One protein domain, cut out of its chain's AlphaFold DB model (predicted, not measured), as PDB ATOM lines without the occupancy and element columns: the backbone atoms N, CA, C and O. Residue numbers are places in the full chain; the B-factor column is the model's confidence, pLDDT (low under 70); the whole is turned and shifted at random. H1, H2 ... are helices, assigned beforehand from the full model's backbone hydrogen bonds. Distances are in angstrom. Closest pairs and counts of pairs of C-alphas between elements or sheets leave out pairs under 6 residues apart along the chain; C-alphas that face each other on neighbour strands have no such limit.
ATOM      1  N   ALA A   2      61.160   1.189  28.565       34.78
ATOM      2  CA  ALA A   2      60.398   2.352  29.060       34.78
ATOM      3  C   ALA A   2      59.081   2.643  28.303       34.78
ATOM      4  O   ALA A   2      58.049   2.852  28.929       34.78
ATOM      5  N   THR A   3      59.078   2.566  26.968       47.41
ATOM      6  CA  THR A   3      57.868   2.711  26.131       47.41
ATOM      7  C   THR A   3      56.779   1.675  26.426       47.41
ATOM      8  O   THR A   3      55.602   2.022  26.429       47.41
ATOM      9  N   ALA A   4      57.145   0.427  26.735       40.16
ATOM     10  CA  ALA A   4      56.187  -0.614  27.115       40.16
ATOM     11  C   ALA A   4      55.600  -0.365  28.516       40.16
ATOM     12  O   ALA A   4      54.397  -0.507  28.709       40.16
ATOM     13  N   ILE A   5      56.426   0.091  29.467       36.84
ATOM     14  CA  ILE A   5      55.979   0.476  30.816       36.84
ATOM     15  C   ILE A   5      55.008   1.665  30.738       36.84
ATOM     16  O   ILE A   5      53.945   1.631  31.353       36.84
ATOM     17  N   ILE A   6      55.316   2.681  29.924       49.88
ATOM     18  CA  ILE A   6      54.415   3.817  29.676       49.88
ATOM     19  C   ILE A   6      53.092   3.339  29.059       49.88
ATOM     20  O   ILE A   6      52.033   3.785  29.497       49.88
ATOM     21  N   SER A   7      53.131   2.409  28.096       58.47
ATOM     22  CA  SER A   7      51.918   1.842  27.494       58.47
ATOM     23  C   SER A   7      51.043   1.110  28.517       58.47
ATOM     24  O   SER A   7      49.832   1.312  28.513       58.47
ATOM     25  N   LEU A   8      51.636   0.310  29.410       49.12
ATOM     26  CA  LEU A   8      50.918  -0.417  30.467       49.12
ATOM     27  C   LEU A   8      50.260   0.536  31.479       49.12
ATOM     28  O   LEU A   8      49.069   0.417  31.757       49.12
ATOM     29  N   VAL A   9      51.006   1.533  31.969       59.56
ATOM     30  CA  VAL A   9      50.496   2.529  32.933       59.56
ATOM     31  C   VAL A   9      49.406   3.418  32.312       59.56
ATOM     32  O   VAL A   9      48.456   3.811  32.994       59.56
ATOM     33  N   CYS A  10      49.497   3.721  31.012       67.38
ATOM     34  CA  CYS A  10      48.423   4.415  30.298       67.38
ATOM     35  C   CYS A  10      47.159   3.551  30.183       67.38
ATOM     36  O   CYS A  10      46.061   4.068  30.395       67.38
ATOM     37  N   ASP A  11      47.302   2.256  29.887       79.50
ATOM     38  CA  ASP A  11      46.174   1.329  29.750       79.50
ATOM     39  C   ASP A  11      45.392   1.179  31.070       79.50
ATOM     40  O   ASP A  11      44.164   1.249  31.047       79.50
ATOM     41  N   GLU A  12      46.065   1.073  32.224       86.25
ATOM     42  CA  GLU A  12      45.398   1.057  33.541       86.25
ATOM     43  C   GLU A  12      44.615   2.349  33.821       86.25
ATOM     44  O   GLU A  12      43.465   2.305  34.272       86.25
ATOM     45  N   TYR A  13      45.209   3.515  33.532       88.12
ATOM     46  CA  TYR A  13      44.546   4.801  33.761       88.12
ATOM     47  C   TYR A  13      43.319   4.988  32.858       88.12
ATOM     48  O   TYR A  13      42.274   5.463  33.316       88.12
ATOM     49  N   ILE A  14      43.423   4.571  31.591       89.94
ATOM     50  CA  ILE A  14      42.303   4.549  30.645       89.94
ATOM     51  C   ILE A  14      41.216   3.595  31.153       89.94
ATOM     52  O   ILE A  14      40.056   3.997  31.224       89.94
ATOM     53  N   LEU A  15      41.564   2.378  31.583       92.00
ATOM     54  CA  LEU A  15      40.596   1.404  32.093       92.00
ATOM     55  C   LEU A  15      39.830   1.946  33.312       92.00
ATOM     56  O   LEU A  15      38.601   1.892  33.348       92.00
ATOM     57  N   ALA A  16      40.533   2.551  34.275       92.50
ATOM     58  CA  ALA A  16      39.927   3.168  35.457       92.50
ATOM     59  C   ALA A  16      39.029   4.376  35.115       92.50
ATOM     60  O   ALA A  16      38.023   4.616  35.796       92.50
ATOM     61  N   PHE A  17      39.354   5.134  34.061       91.81
ATOM     62  CA  PHE A  17      38.469   6.172  33.530       91.81
ATOM     63  C   PHE A  17      37.213   5.563  32.886       91.81
ATOM     64  O   PHE A  17      36.102   5.987  33.206       91.81
ATOM     65  N   LEU A  18      37.369   4.559  32.019       94.19
ATOM     66  CA  LEU A  18      36.262   3.919  31.303       94.19
ATOM     67  C   LEU A  18      35.284   3.219  32.257       94.19
ATOM     68  O   LEU A  18      34.074   3.385  32.108       94.19
ATOM     69  N   PHE A  19      35.780   2.544  33.301       95.69
ATOM     70  CA  PHE A  19      34.934   2.005  34.370       95.69
ATOM     71  C   PHE A  19      34.099   3.098  35.047       95.69
ATOM     72  O   PHE A  19      32.883   2.960  35.139       95.69
ATOM     73  N   ARG A  20      34.711   4.226  35.445       94.88
ATOM     74  CA  ARG A  20      33.967   5.380  35.994       94.88
ATOM     75  C   ARG A  20      32.934   5.936  35.014       94.88
ATOM     76  O   ARG A  20      31.911   6.462  35.454       94.88
ATOM     77  N   PHE A  21      33.190   5.825  33.714       93.44
ATOM     78  CA  PHE A  21      32.274   6.259  32.667       93.44
ATOM     79  C   PHE A  21      31.012   5.384  32.618       93.44
ATOM     80  O   PHE A  21      29.900   5.909  32.705       93.44
ATOM     81  N   ILE A  22      31.180   4.056  32.622       96.75
ATOM     82  CA  ILE A  22      30.072   3.090  32.719       96.75
ATOM     83  C   ILE A  22      29.335   3.241  34.064       96.75
ATOM     84  O   ILE A  22      28.111   3.362  34.078       96.75
ATOM     85  N   SER A  23      30.050   3.325  35.196       97.19
ATOM     86  CA  SER A  23      29.440   3.499  36.529       97.19
ATOM     87  C   SER A  23      28.576   4.757  36.630       97.19
ATOM     88  O   SER A  23      27.507   4.721  37.239       97.19
ATOM     89  N   ARG A  24      28.991   5.865  36.005       96.88
ATOM     90  CA  ARG A  24      28.189   7.093  35.978       96.88
ATOM     91  C   ARG A  24      26.884   6.900  35.204       96.88
ATOM     92  O   ARG A  24      25.837   7.292  35.712       96.88
ATOM     93  N   ALA A  25      26.928   6.267  34.031       97.44
ATOM     94  CA  ALA A  25      25.722   5.960  33.261       97.44
ATOM     95  C   ALA A  25      24.794   4.983  34.004       97.44
ATOM     96  O   ALA A  25      23.582   5.193  34.027       97.44
ATOM     97  N   LEU A  26      25.345   3.974  34.691       97.81
ATOM     98  CA  LEU A  26      24.586   3.074  35.566       97.81
ATOM     99  C   LEU A  26      23.839   3.837  36.668       97.81
ATOM    100  O   LEU A  26      22.644   3.614  36.866       97.81
ATOM    101  N   ASP A  27      24.510   4.751  37.370       97.31
ATOM    102  CA  ASP A  27      23.884   5.551  38.427       97.31
ATOM    103  C   ASP A  27      22.878   6.572  37.885       97.31
ATOM    104  O   ASP A  27      21.838   6.794  38.508       97.31
ATOM    105  N   ASP A  28      23.153   7.187  36.733       97.06
ATOM    106  CA  ASP A  28      22.233   8.115  36.072       97.06
ATOM    107  C   ASP A  28      20.970   7.365  35.574       97.06
ATOM    108  O   ASP A  28      19.857   7.870  35.730       97.06
ATOM    109  N   LEU A  29      21.082   6.121  35.084       97.75
ATOM    110  CA  LEU A  29      19.928   5.261  34.765       97.75
ATOM    111  C   LEU A  29      19.126   4.863  36.014       97.75
ATOM    112  O   LEU A  29      17.899   4.987  36.007       97.75
ATOM    113  N   LYS A  30      19.802   4.436  37.093       97.56
ATOM    114  CA  LYS A  30      19.175   4.077  38.382       97.56
ATOM    115  C   LYS A  30      18.427   5.271  38.987       97.56
ATOM    116  O   LYS A  30      17.274   5.134  39.390       97.56
ATOM    117  N   ARG A  31      19.031   6.468  38.986       97.06
ATOM    118  CA  ARG A  31      18.397   7.714  39.468       97.06
ATOM    119  C   ARG A  31      17.183   8.131  38.629       97.06
ATOM    120  O   ARG A  31      16.242   8.689  39.182       97.06
ATOM    121  N   ASN A  32      17.168   7.799  37.338       97.00
ATOM    122  CA  ASN A  32      16.023   7.996  36.443       97.00
ATOM    123  C   ASN A  32      14.983   6.852  36.489       97.00
ATOM    124  O   ASN A  32      14.071   6.828  35.665       97.00
ATOM    125  N   GLY A  33      15.117   5.882  37.403       97.25
ATOM    126  CA  GLY A  33      14.198   4.744  37.538       97.25
ATOM    127  C   GLY A  33      14.258   3.721  36.396       97.25
ATOM    128  O   GLY A  33      13.449   2.795  36.361       97.25
ATOM    129  N   LYS A  34      15.216   3.843  35.466       97.69
ATOM    130  CA  LYS A  34      15.386   2.963  34.295       97.69
ATOM    131  C   LYS A  34      16.097   1.656  34.680       97.69
ATOM    132  O   LYS A  34      17.102   1.284  34.078       97.69
ATOM    133  N   ASN A  35      15.582   0.969  35.701       97.38
ATOM    134  CA  ASN A  35      16.249  -0.148  36.378       97.38
ATOM    135  C   ASN A  35      16.595  -1.315  35.440       97.38
ATOM    136  O   ASN A  35      17.704  -1.832  35.519       97.38
ATOM    137  N   GLU A  36      15.710  -1.677  34.506       97.19
ATOM    138  CA  GLU A  36      15.993  -2.735  33.521       97.19
ATOM    139  C   GLU A  36      17.128  -2.354  32.561       97.19
ATOM    140  O   GLU A  36      17.997  -3.179  32.288       97.19
ATOM    141  N   LYS A  37      17.195  -1.090  32.106       98.00
ATOM    142  CA  LYS A  37      18.334  -0.614  31.299       98.00
ATOM    143  C   LYS A  37      19.616  -0.538  32.117       98.00
ATOM    144  O   LYS A  37      20.673  -0.857  31.590       98.00
ATOM    145  N   ALA A  38      19.534  -0.152  33.391       98.12
ATOM    146  CA  ALA A  38      20.690  -0.170  34.281       98.12
ATOM    147  C   ALA A  38      21.222  -1.597  34.464       98.12
ATOM    148  O   ALA A  38      22.416  -1.807  34.325       98.12
ATOM    149  N   LYS A  39      20.347  -2.583  34.701       97.94
ATOM    150  CA  LYS A  39      20.720  -4.001  34.798       97.94
ATOM    151  C   LYS A  39      21.312  -4.533  33.489       97.94
ATOM    152  O   LYS A  39      22.324  -5.218  33.525       97.94
ATOM    153  N   ALA A  40      20.717  -4.198  32.345       98.06
ATOM    154  CA  ALA A  40      21.233  -4.593  31.035       98.06
ATOM    155  C   ALA A  40      22.629  -4.002  30.752       98.06
ATOM    156  O   ALA A  40      23.514  -4.716  30.292       98.06
ATOM    157  N   LEU A  41      22.850  -2.730  31.106       97.94
ATOM    158  CA  LEU A  41      24.150  -2.058  30.997       97.94
ATOM    159  C   LEU A  41      25.204  -2.643  31.962       97.94
ATOM    160  O   LEU A  41      26.387  -2.635  31.638       97.94
ATOM    161  N   ASP A  42      24.782  -3.143  33.130       97.88
ATOM    162  CA  ASP A  42      25.638  -3.784  34.146       97.88
ATOM    163  C   ASP A  42      26.115  -5.166  33.662       97.88
ATOM    164  O   ASP A  42      27.297  -5.479  33.758       97.88
ATOM    165  N   MET A  43      25.209  -5.953  33.062       97.44
ATOM    166  CA  MET A  43      25.523  -7.243  32.432       97.44
ATOM    167  C   MET A  43      26.436  -7.066  31.210       97.44
ATOM    168  O   MET A  43      27.510  -7.652  31.154       97.44
ATOM    169  N   ALA A  44      26.070  -6.185  30.273       96.94
ATOM    170  CA  ALA A  44      26.834  -5.941  29.045       96.94
ATOM    171  C   ALA A  44      28.142  -5.140  29.259       96.94
ATOM    172  O   ALA A  44      28.863  -4.854  28.296       96.94
ATOM    173  N   ALA A  45      28.467  -4.758  30.502       97.00
ATOM    174  CA  ALA A  45      29.619  -3.922  30.836       97.00
ATOM    175  C   ALA A  45      30.975  -4.427  30.288       97.00
ATOM    176  O   ALA A  45      31.749  -3.574  29.844       97.00
ATOM    177  N   PRO A  46      31.296  -5.741  30.243       96.06
ATOM    178  CA  PRO A  46      32.555  -6.226  29.666       96.06
ATOM    179  C   PRO A  46      32.687  -5.901  28.170       96.06
ATOM    180  O   PRO A  46      33.708  -5.363  27.732       96.06
ATOM    181  N   THR A  47      31.633  -6.142  27.387       96.31
ATOM    182  CA  THR A  47      31.599  -5.845  25.944       96.31
ATOM    183  C   THR A  47      31.645  -4.342  25.684       96.31
ATOM    184  O   THR A  47      32.364  -3.880  24.797       96.31
ATOM    185  N   ILE A  48      30.944  -3.553  26.503       97.31
ATOM    186  CA  ILE A  48      30.949  -2.086  26.425       97.31
ATOM    187  C   ILE A  48      32.335  -1.522  26.772       97.31
ATOM    188  O   ILE A  48      32.799  -0.593  26.114       97.31
ATOM    189  N   LEU A  49      33.035  -2.097  27.755       96.88
ATOM    190  CA  LEU A  49      34.405  -1.721  28.106       96.88
ATOM    191  C   LEU A  49      35.396  -2.051  26.977       96.88
ATOM    192  O   LEU A  49      36.276  -1.240  26.686       96.88
ATOM    193  N   SER A  50      35.220  -3.193  26.304       96.19
ATOM    194  CA  SER A  50      35.996  -3.575  25.115       96.19
ATOM    195  C   SER A  50      35.783  -2.591  23.953       96.19
ATOM    196  O   SER A  50      36.750  -2.051  23.408       96.19
ATOM    197  N   LEU A  51      34.523  -2.254  23.647       96.94
ATOM    198  CA  LEU A  51      34.158  -1.229  22.661       96.94
ATOM    199  C   LEU A  51      34.746   0.145  22.995       96.94
ATOM    200  O   LEU A  51      35.335   0.793  22.133       96.94
ATOM    201  N   LEU A  52      34.629   0.583  24.251       97.25
ATOM    202  CA  LEU A  52      35.204   1.845  24.711       97.25
ATOM    203  C   LEU A  52      36.733   1.846  24.571       97.25
ATOM    204  O   LEU A  52      37.291   2.845  24.123       97.25
ATOM    205  N   LYS A  53      37.419   0.736  24.878       96.25
ATOM    206  CA  LYS A  53      38.870   0.624  24.666       96.25
ATOM    207  C   LYS A  53      39.231   0.729  23.181       96.25
ATOM    208  O   LYS A  53      40.150   1.475  22.847       96.25
ATOM    209  N   ALA A  54      38.482   0.071  22.293       96.19
ATOM    210  CA  ALA A  54      38.673   0.181  20.845       96.19
ATOM    211  C   ALA A  54      38.461   1.622  20.336       96.19
ATOM    212  O   ALA A  54      39.306   2.141  19.606       96.19
ATOM    213  N   VAL A  55      37.399   2.303  20.788       96.75
ATOM    214  CA  VAL A  55      37.132   3.723  20.484       96.75
ATOM    215  C   VAL A  55      38.291   4.622  20.916       96.75
ATOM    216  O   VAL A  55      38.772   5.426  20.118       96.75
ATOM    217  N   VAL A  56      38.781   4.473  22.152       95.56
ATOM    218  CA  VAL A  56      39.897   5.282  22.673       95.56
ATOM    219  C   VAL A  56      41.198   5.002  21.914       95.56
ATOM    220  O   VAL A  56      41.952   5.932  21.618       95.56
ATOM    221  N   GLN A  57      41.462   3.750  21.536       94.56
ATOM    222  CA  GLN A  57      42.644   3.386  20.750       94.56
ATOM    223  C   GLN A  57      42.585   3.896  19.300       94.56
ATOM    224  O   GLN A  57      43.602   4.352  18.786       94.56
ATOM    225  N   ALA A  58      41.423   3.871  18.644       95.69
ATOM    226  CA  ALA A  58      41.262   4.422  17.296       95.69
ATOM    227  C   ALA A  58      41.337   5.962  17.299       95.69
ATOM    228  O   ALA A  58      42.090   6.563  16.528       95.69
ATOM    229  N   ALA A  59      40.636   6.617  18.228       94.31
ATOM    230  CA  ALA A  59      40.620   8.074  18.318       94.31
ATOM    231  C   ALA A  59      41.975   8.667  18.752       94.31
ATOM    232  O   ALA A  59      42.364   9.718  18.243       94.31
ATOM    233  N   SER A  60      42.742   7.993  19.621       91.25
ATOM    234  CA  SER A  60      44.110   8.427  19.972       91.25
ATOM    235  C   SER A  60      45.108   8.292  18.813       91.25
ATOM    236  O   SER A  60      46.041   9.088  18.719       91.25
ATOM    237  N   LYS A  61      44.867   7.371  17.868       94.69
ATOM    238  CA  LYS A  61      45.576   7.287  16.575       94.69
ATOM    239  C   LYS A  61      45.095   8.319  15.540       94.69
ATOM    240  O   LYS A  61      45.540   8.268  14.398       94.69
ATOM    241  N   LYS A  62      44.187   9.235  15.912       94.62
ATOM    242  CA  LYS A  62      43.485  10.178  15.018       94.62
ATOM    243  C   LYS A  62      42.711   9.509  13.869       94.62
ATOM    244  O   LYS A  62      42.449  10.153  12.860       94.62
ATOM    245  N   GLN A  63      42.334   8.240  14.011       96.50
ATOM    246  CA  GLN A  63      41.501   7.558  13.018       96.50
ATOM    247  C   GLN A  63      40.043   8.029  13.138       96.50
ATOM    248  O   GLN A  63      39.608   8.476  14.209       96.50
ATOM    249  N   ASP A  64      39.281   7.928  12.047       95.81
ATOM    250  CA  ASP A  64      37.831   8.106  12.101       95.81
ATOM    251  C   ASP A  64      37.135   6.884  12.694       95.81
ATOM    252  O   ASP A  64      37.479   5.735  12.419       95.81
ATOM    253  N   VAL A  65      36.201   7.167  13.603       97.31
ATOM    254  CA  VAL A  65      35.588   6.183  14.494       97.31
ATOM    255  C   VAL A  65      34.097   6.138  14.207       97.31
ATOM    256  O   VAL A  65      33.315   6.884  14.795       97.31
ATOM    257  N   ASP A  66      33.708   5.247  13.300       97.38
ATOM    258  CA  ASP A  66      32.306   4.908  13.078       97.38
ATOM    259  C   ASP A  66      31.781   4.090  14.271       97.38
ATOM    260  O   ASP A  66      32.001   2.881  14.397       97.38
ATOM    261  N   VAL A  67      31.095   4.787  15.178       97.38
ATOM    262  CA  VAL A  67      30.455   4.200  16.361       97.38
ATOM    263  C   VAL A  67      29.330   3.233  15.969       97.38
ATOM    264  O   VAL A  67      29.149   2.223  16.646       97.38
ATOM    265  N   GLY A  68      28.622   3.481  14.862       97.12
ATOM    266  CA  GLY A  68      27.569   2.597  14.362       97.12
ATOM    267  C   GLY A  68      28.132   1.253  13.899       97.12
ATOM    268  O   GLY A  68      27.653   0.201  14.330       97.12
ATOM    269  N   LYS A  69      29.211   1.279  13.109       97.50
ATOM    270  CA  LYS A  69      29.948   0.077  12.696       97.50
ATOM    271  C   LYS A  69      30.506  -0.696  13.890       97.50
ATOM    272  O   LYS A  69      30.333  -1.909  13.945       97.50
ATOM    273  N   LEU A  70      31.122  -0.023  14.866       97.44
ATOM    274  CA  LEU A  70      31.654  -0.694  16.060       97.44
ATOM    275  C   LEU A  70      30.552  -1.387  16.879       97.44
ATOM    276  O   LEU A  70      30.724  -2.537  17.283       97.44
ATOM    277  N   ILE A  71      29.403  -0.732  17.079       97.69
ATOM    278  CA  ILE A  71      28.238  -1.337  17.745       97.69
ATOM    279  C   ILE A  71      27.718  -2.542  16.953       97.69
ATOM    280  O   ILE A  71      27.433  -3.578  17.552       97.69
ATOM    281  N   PHE A  72      27.627  -2.437  15.624       97.44
ATOM    282  CA  PHE A  72      27.187  -3.536  14.763       97.44
ATOM    283  C   PHE A  72      28.147  -4.735  14.810       97.44
ATOM    284  O   PHE A  72      27.700  -5.871  14.955       97.44
ATOM    285  N   GLU A  73      29.462  -4.505  14.768       97.12
ATOM    286  CA  GLU A  73      30.467  -5.568  14.895       97.12
ATOM    287  C   GLU A  73      30.418  -6.266  16.262       97.12
ATOM    288  O   GLU A  73      30.572  -7.485  16.327       97.12
ATOM    289  N   ALA A  74      30.198  -5.530  17.356       96.38
ATOM    290  CA  ALA A  74      30.045  -6.129  18.683       96.38
ATOM    291  C   ALA A  74      28.721  -6.890  18.836       96.38
ATOM    292  O   ALA A  74      28.726  -7.997  19.371       96.38
ATOM    293  N   ALA A  75      27.613  -6.352  18.318       96.88
ATOM    294  CA  ALA A  75      26.335  -7.058  18.279       96.88
ATOM    295  C   ALA A  75      26.446  -8.356  17.463       96.88
ATOM    296  O   ALA A  75      25.997  -9.399  17.922       96.88
ATOM    297  N   SER A  76      27.100  -8.322  16.298       96.19
ATOM    298  CA  SER A  76      27.318  -9.515  15.472       96.19
ATOM    299  C   SER A  76      28.221 -10.548  16.154       96.19
ATOM    300  O   SER A  76      27.939 -11.737  16.046       96.19
ATOM    301  N   LYS A  77      29.259 -10.130  16.893       95.69
ATOM    302  CA  LYS A  77      30.090 -11.050  17.695       95.69
ATOM    303  C   LYS A  77      29.264 -11.725  18.796       95.69
ATOM    304  O   LYS A  77      29.199 -12.948  18.816       95.69
ATOM    305  N   LEU A  78      28.530 -10.949  19.601       95.56
ATOM    306  CA  LEU A  78      27.617 -11.476  20.628       95.56
ATOM    307  C   LEU A  78      26.505 -12.380  20.061       95.56
ATOM    308  O   LEU A  78      26.028 -13.268  20.755       95.56
ATOM    309  N   GLN A  79      26.079 -12.162  18.813       95.56
ATOM    310  CA  GLN A  79      25.091 -13.009  18.138       95.56
ATOM    311  C   GLN A  79      25.680 -14.346  17.659       95.56
ATOM    312  O   GLN A  79      24.961 -15.342  17.593       95.56
ATOM    313  N   ASN A  80      26.968 -14.361  17.305       94.50
ATOM    314  CA  ASN A  80      27.667 -15.536  16.785       94.50
ATOM    315  C   ASN A  80      28.252 -16.422  17.902       94.50
ATOM    316  O   ASN A  80      28.385 -17.630  17.705       94.50
ATOM    317  N   ASP A  81      28.567 -15.856  19.073       93.00
ATOM    318  CA  ASP A  81      28.934 -16.614  20.274       93.00
ATOM    319  C   ASP A  81      27.702 -17.339  20.849       93.00
ATOM    320  O   ASP A  81      27.017 -16.871  21.758       93.00
ATOM    321  N   ALA A  82      27.427 -18.532  20.309       67.50
ATOM    322  CA  ALA A  82      26.224 -19.338  20.552       67.50
ATOM    323  C   ALA A  82      25.947 -19.728  22.024       67.50
ATOM    324  O   ALA A  82      24.902 -20.308  22.322       67.50
ATOM    325  N   HIS A  83      26.859 -19.421  22.949       82.19
ATOM    326  CA  HIS A  83      26.672 -19.618  24.384       82.19
ATOM    327  C   HIS A  83      26.012 -18.428  25.102       82.19
ATOM    328  O   HIS A  83      25.446 -18.647  26.174       82.19
ATOM    329  N   ASP A  84      26.022 -17.212  24.532       79.75
ATOM    330  CA  ASP A  84      25.675 -15.977  25.260       79.75
ATOM    331  C   ASP A  84      24.581 -15.109  24.605       79.75
ATOM    332  O   ASP A  84      24.615 -13.876  24.569       79.75
ATOM    333  N   THR A  85      23.503 -15.769  24.171       91.44
ATOM    334  CA  THR A  85      22.278 -15.114  23.666       91.44
ATOM    335  C   THR A  85      21.681 -14.081  24.635       91.44
ATOM    336  O   THR A  85      21.020 -13.134  24.203       91.44
ATOM    337  N   ARG A  86      21.939 -14.217  25.944       95.00
ATOM    338  CA  ARG A  86      21.507 -13.257  26.974       95.00
ATOM    339  C   ARG A  86      22.295 -11.956  26.923       95.00
ATOM    340  O   ARG A  86      21.696 -10.896  27.083       95.00
ATOM    341  N   ASP A  87      23.600 -12.019  26.691       94.19
ATOM    342  CA  ASP A  87      24.442 -10.827  26.630       94.19
ATOM    343  C   ASP A  87      24.209 -10.048  25.331       94.19
ATOM    344  O   ASP A  87      24.193  -8.816  25.361       94.19
ATOM    345  N   TYR A  88      23.865 -10.730  24.230       96.25
ATOM    346  CA  TYR A  88      23.283 -10.087  23.044       96.25
ATOM    347  C   TYR A  88      21.984  -9.326  23.376       96.25
ATOM    348  O   TYR A  88      21.854  -8.142  23.050       96.25
ATOM    349  N   GLU A  89      21.038  -9.957  24.084       96.81
ATOM    350  CA  GLU A  89      19.811  -9.286  24.536       96.81
ATOM    351  C   GLU A  89      20.090  -8.088  25.459       96.81
ATOM    352  O   GLU A  89      19.486  -7.025  25.288       96.81
ATOM    353  N   TYR A  90      20.982  -8.228  26.444       97.69
ATOM    354  CA  TYR A  90      21.330  -7.142  27.362       97.69
ATOM    355  C   TYR A  90      22.017  -5.982  26.633       97.69
ATOM    356  O   TYR A  90      21.649  -4.823  26.853       97.69
ATOM    357  N   PHE A  91      22.927  -6.272  25.702       97.69
ATOM    358  CA  PHE A  91      23.558  -5.268  24.850       97.69
ATOM    359  C   PHE A  91      22.520  -4.488  24.027       97.69
ATOM    360  O   PHE A  91      22.478  -3.258  24.102       97.69
ATOM    361  N   LEU A  92      21.599  -5.172  23.333       97.44
ATOM    362  CA  LEU A  92      20.527  -4.508  22.577       97.44
ATOM    363  C   LEU A  92      19.591  -3.674  23.470       97.44
ATOM    364  O   LEU A  92      19.239  -2.549  23.112       97.44
ATOM    365  N   ARG A  93      19.221  -4.165  24.662       97.94
ATOM    366  CA  ARG A  93      18.340  -3.448  25.614       97.94
ATOM    367  C   ARG A  93      18.924  -2.112  26.109       97.94
ATOM    368  O   ARG A  93      18.156  -1.254  26.561       97.94
ATOM    369  N   CYS A  94      20.243  -1.916  26.026       97.94
ATOM    370  CA  CYS A  94      20.939  -0.686  26.429       97.94
ATOM    371  C   CYS A  94      21.675   0.044  25.286       97.94
ATOM    372  O   CYS A  94      22.399   1.002  25.560       97.94
ATOM    373  N   VAL A  95      21.480  -0.354  24.021       98.06
ATOM    374  CA  VAL A  95      22.265   0.138  22.870       98.06
ATOM    375  C   VAL A  95      22.216   1.662  22.670       98.06
ATOM    376  O   VAL A  95      23.195   2.260  22.229       98.06
ATOM    377  N   ASP A  96      21.127   2.324  23.069       97.75
ATOM    378  CA  ASP A  96      21.002   3.790  23.096       97.75
ATOM    379  C   ASP A  96      22.011   4.442  24.054       97.75
ATOM    380  O   ASP A  96      22.667   5.426  23.717       97.75
ATOM    381  N   VAL A  97      22.189   3.846  25.234       97.94
ATOM    382  CA  VAL A  97      23.153   4.298  26.243       97.94
ATOM    383  C   VAL A  97      24.581   3.954  25.820       97.94
ATOM    384  O   VAL A  97      25.486   4.758  26.031       97.94
ATOM    385  N   VAL A  98      24.792   2.802  25.172       97.81
ATOM    386  CA  VAL A  98      26.096   2.421  24.600       97.81
ATOM    387  C   VAL A  98      26.518   3.400  23.502       97.81
ATOM    388  O   VAL A  98      27.643   3.894  23.532       97.81
ATOM    389  N   THR A  99      25.609   3.764  22.593       98.00
ATOM    390  CA  THR A  99      25.857   4.774  21.547       98.00
ATOM    391  C   THR A  99      26.261   6.113  22.158       98.00
ATOM    392  O   THR A  99      27.267   6.699  21.758       98.00
ATOM    393  N   GLN A 100      25.537   6.572  23.187       97.44
ATOM    394  CA  GLN A 100      25.876   7.809  23.890       97.44
ATOM    395  C   GLN A 100      27.251   7.730  24.578       97.44
ATOM    396  O   GLN A 100      28.046   8.657  24.444       97.44
ATOM    397  N   LEU A 101      27.561   6.625  25.270       97.50
ATOM    398  CA  LEU A 101      28.854   6.402  25.930       97.50
ATOM    399  C   LEU A 101      30.027   6.408  24.938       97.50
ATOM    400  O   LEU A 101      31.061   7.010  25.224       97.50
ATOM    401  N   LEU A 102      29.871   5.766  23.777       97.56
ATOM    402  CA  LEU A 102      30.905   5.708  22.742       97.56
ATOM    403  C   LEU A 102      31.093   7.069  22.055       97.56
ATOM    404  O   LEU A 102      32.232   7.508  21.903       97.56
ATOM    405  N   ASN A 103      30.013   7.791  21.738       96.81
ATOM    406  CA  ASN A 103      30.092   9.153  21.194       96.81
ATOM    407  C   ASN A 103      30.774  10.129  22.169       96.81
ATOM    408  O   ASN A 103      31.654  10.894  21.769       96.81
ATOM    409  N   ASP A 104      30.438  10.079  23.461       96.00
ATOM    410  CA  ASP A 104      31.120  10.878  24.483       96.00
ATOM    411  C   ASP A 104      32.603  10.484  24.633       96.00
ATOM    412  O   ASP A 104      33.451  11.351  24.860       96.00
ATOM    413  N   ALA A 105      32.941   9.199  24.482       95.75
ATOM    414  CA  ALA A 105      34.326   8.735  24.489       95.75
ATOM    415  C   ALA A 105      35.105   9.234  23.260       95.75
ATOM    416  O   ALA A 105      36.229   9.703  23.431       95.75
ATOM    417  N   VAL A 106      34.521   9.236  22.052       96.12
ATOM    418  CA  VAL A 106      35.121   9.864  20.854       96.12
ATOM    419  C   VAL A 106      35.359  11.357  21.097       96.12
ATOM    420  O   VAL A 106      36.482  11.834  20.923       96.12
ATOM    421  N   ARG A 107      34.339  12.091  21.567       94.81
ATOM    422  CA  ARG A 107      34.416  13.538  21.851       94.81
ATOM    423  C   ARG A 107      35.515  13.866  22.873       94.81
ATOM    424  O   ARG A 107      36.294  14.793  22.663       94.81
ATOM    425  N   ARG A 108      35.640  13.075  23.946       93.88
ATOM    426  CA  ARG A 108      36.712  13.220  24.955       93.88
ATOM    427  C   ARG A 108      38.089  12.835  24.415       93.88
ATOM    428  O   ARG A 108      39.050  13.532  24.710       93.88
ATOM    429  N   SER A 109      38.182  11.788  23.596       92.56
ATOM    430  CA  SER A 109      39.441  11.362  22.962       92.56
ATOM    431  C   SER A 109      40.003  12.422  22.013       92.56
ATOM    432  O   SER A 109      41.214  12.618  21.969       92.56
ATOM    433  N   ARG A 110      39.124  13.093  21.253       91.31
ATOM    434  CA  ARG A 110      39.476  14.115  20.251       91.31
ATOM    435  C   ARG A 110      39.705  15.513  20.831       91.31
ATOM    436  O   ARG A 110      40.274  16.359  20.149       91.31
ATOM    437  N   SER A 111      39.285  15.768  22.072       92.00
ATOM    438  CA  SER A 111      39.569  17.027  22.769       92.00
ATOM    439  C   SER A 111      41.083  17.266  22.881       92.00
ATOM    440  O   SER A 111      41.809  16.320  23.197       92.00
ATOM    441  N   PRO A 112      41.592  18.509  22.746       85.94
ATOM    442  CA  PRO A 112      43.001  18.819  23.023       85.94
ATOM    443  C   PRO A 112      43.394  18.568  24.492       85.94
ATOM    444  O   PRO A 112      44.576  18.463  24.812       85.94
ATOM    445  N   HIS A 113      42.413  18.429  25.392       84.44
ATOM    446  CA  HIS A 113      42.627  17.992  26.774       84.44
ATOM    447  C   HIS A 113      42.537  16.463  26.946       84.44
ATOM    448  O   HIS A 113      42.945  15.949  27.984       84.44
ATOM    449  N   GLY A 114      42.058  15.720  25.943       82.00
ATOM    450  CA  GLY A 114      41.961  14.259  25.930       82.00
ATOM    451  C   GLY A 114      41.236  13.659  27.144       82.00
ATOM    452  O   GLY A 114      40.350  14.268  27.745       82.00
ATOM    453  N   PHE A 115      41.693  12.475  27.566       73.81
ATOM    454  CA  PHE A 115      41.427  11.932  28.911       73.81
ATOM    455  C   PHE A 115      42.444  12.403  29.964       73.81
ATOM    456  O   PHE A 115      42.415  11.928  31.104       73.81
TER     457      PHE A 115
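What this domain is: This is residues 2 to 115 of the 790 residues of an uncharacterized protein of Ascaris lumbricoides (UniProt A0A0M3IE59). What is the main picture? Long helix H1 crosses a core pair, H3 and H6, which run side by side; H4 packs on that pair across from H1, and H2 and H5 pack on each other at one end of the body. Residues 2 to 10 of H1 stick out. What is the make-up? The printed part has 114 residues with six named helices, H1 to H6 in chain order, and no named strand: it is all helix, compact, with a radius of gyration of the C-alphas of 14.5 A and spans of 42 by 34 by 25 A.

Where its parts are: Where is the longest helix? H1, residues 2 to 31, runs 43.6 A from C-alpha 2 at (60.398, 2.352, 29.060). Where are the others? H2 is residues 35 to 43, H3 45 to 60 (21.9 A), H4 67 to 80 (19.9 A), H5 85 to 93, and H6 95 to 110 (22.3 A), ending at C-alpha 110 at (39.476, 14.115, 20.251).

How they stand to each other: What does H1 touch? Among others H3, with residues 14 to 22 of H1 alone, at a steep tilt of 52 degrees; the closest C-alphas, of Leu 18 and Leu 49, are 6.7 A apart. How do H3 and H6 stand? They touch at a shallow tilt of 29 degrees, the same way, closest at the C-alphas of Ala 59 and Ser 109, 5.8 A. And H2, H4 and H5? H5 touches H2, closest at the C-alphas of Ala 40 and Tyr 90, 4.5 A, and forms a hairpin with H4, closest at those of Leu 78 and Tyr 88, 5.2 A. H1 and H4 are apart. Are the helix backbones whole? In H1 to H6 every O i to N i+4 pair is within hydrogen-bond range.

The domain as a whole: How large is it? The two C-alphas farthest apart, of Ala 2 and Gly 33, are 47.0 A apart. Is anything cut, long or uncertain? The printed part has no cut and no long link; pLDDT is under 70 at residues 2 to 10 and 82.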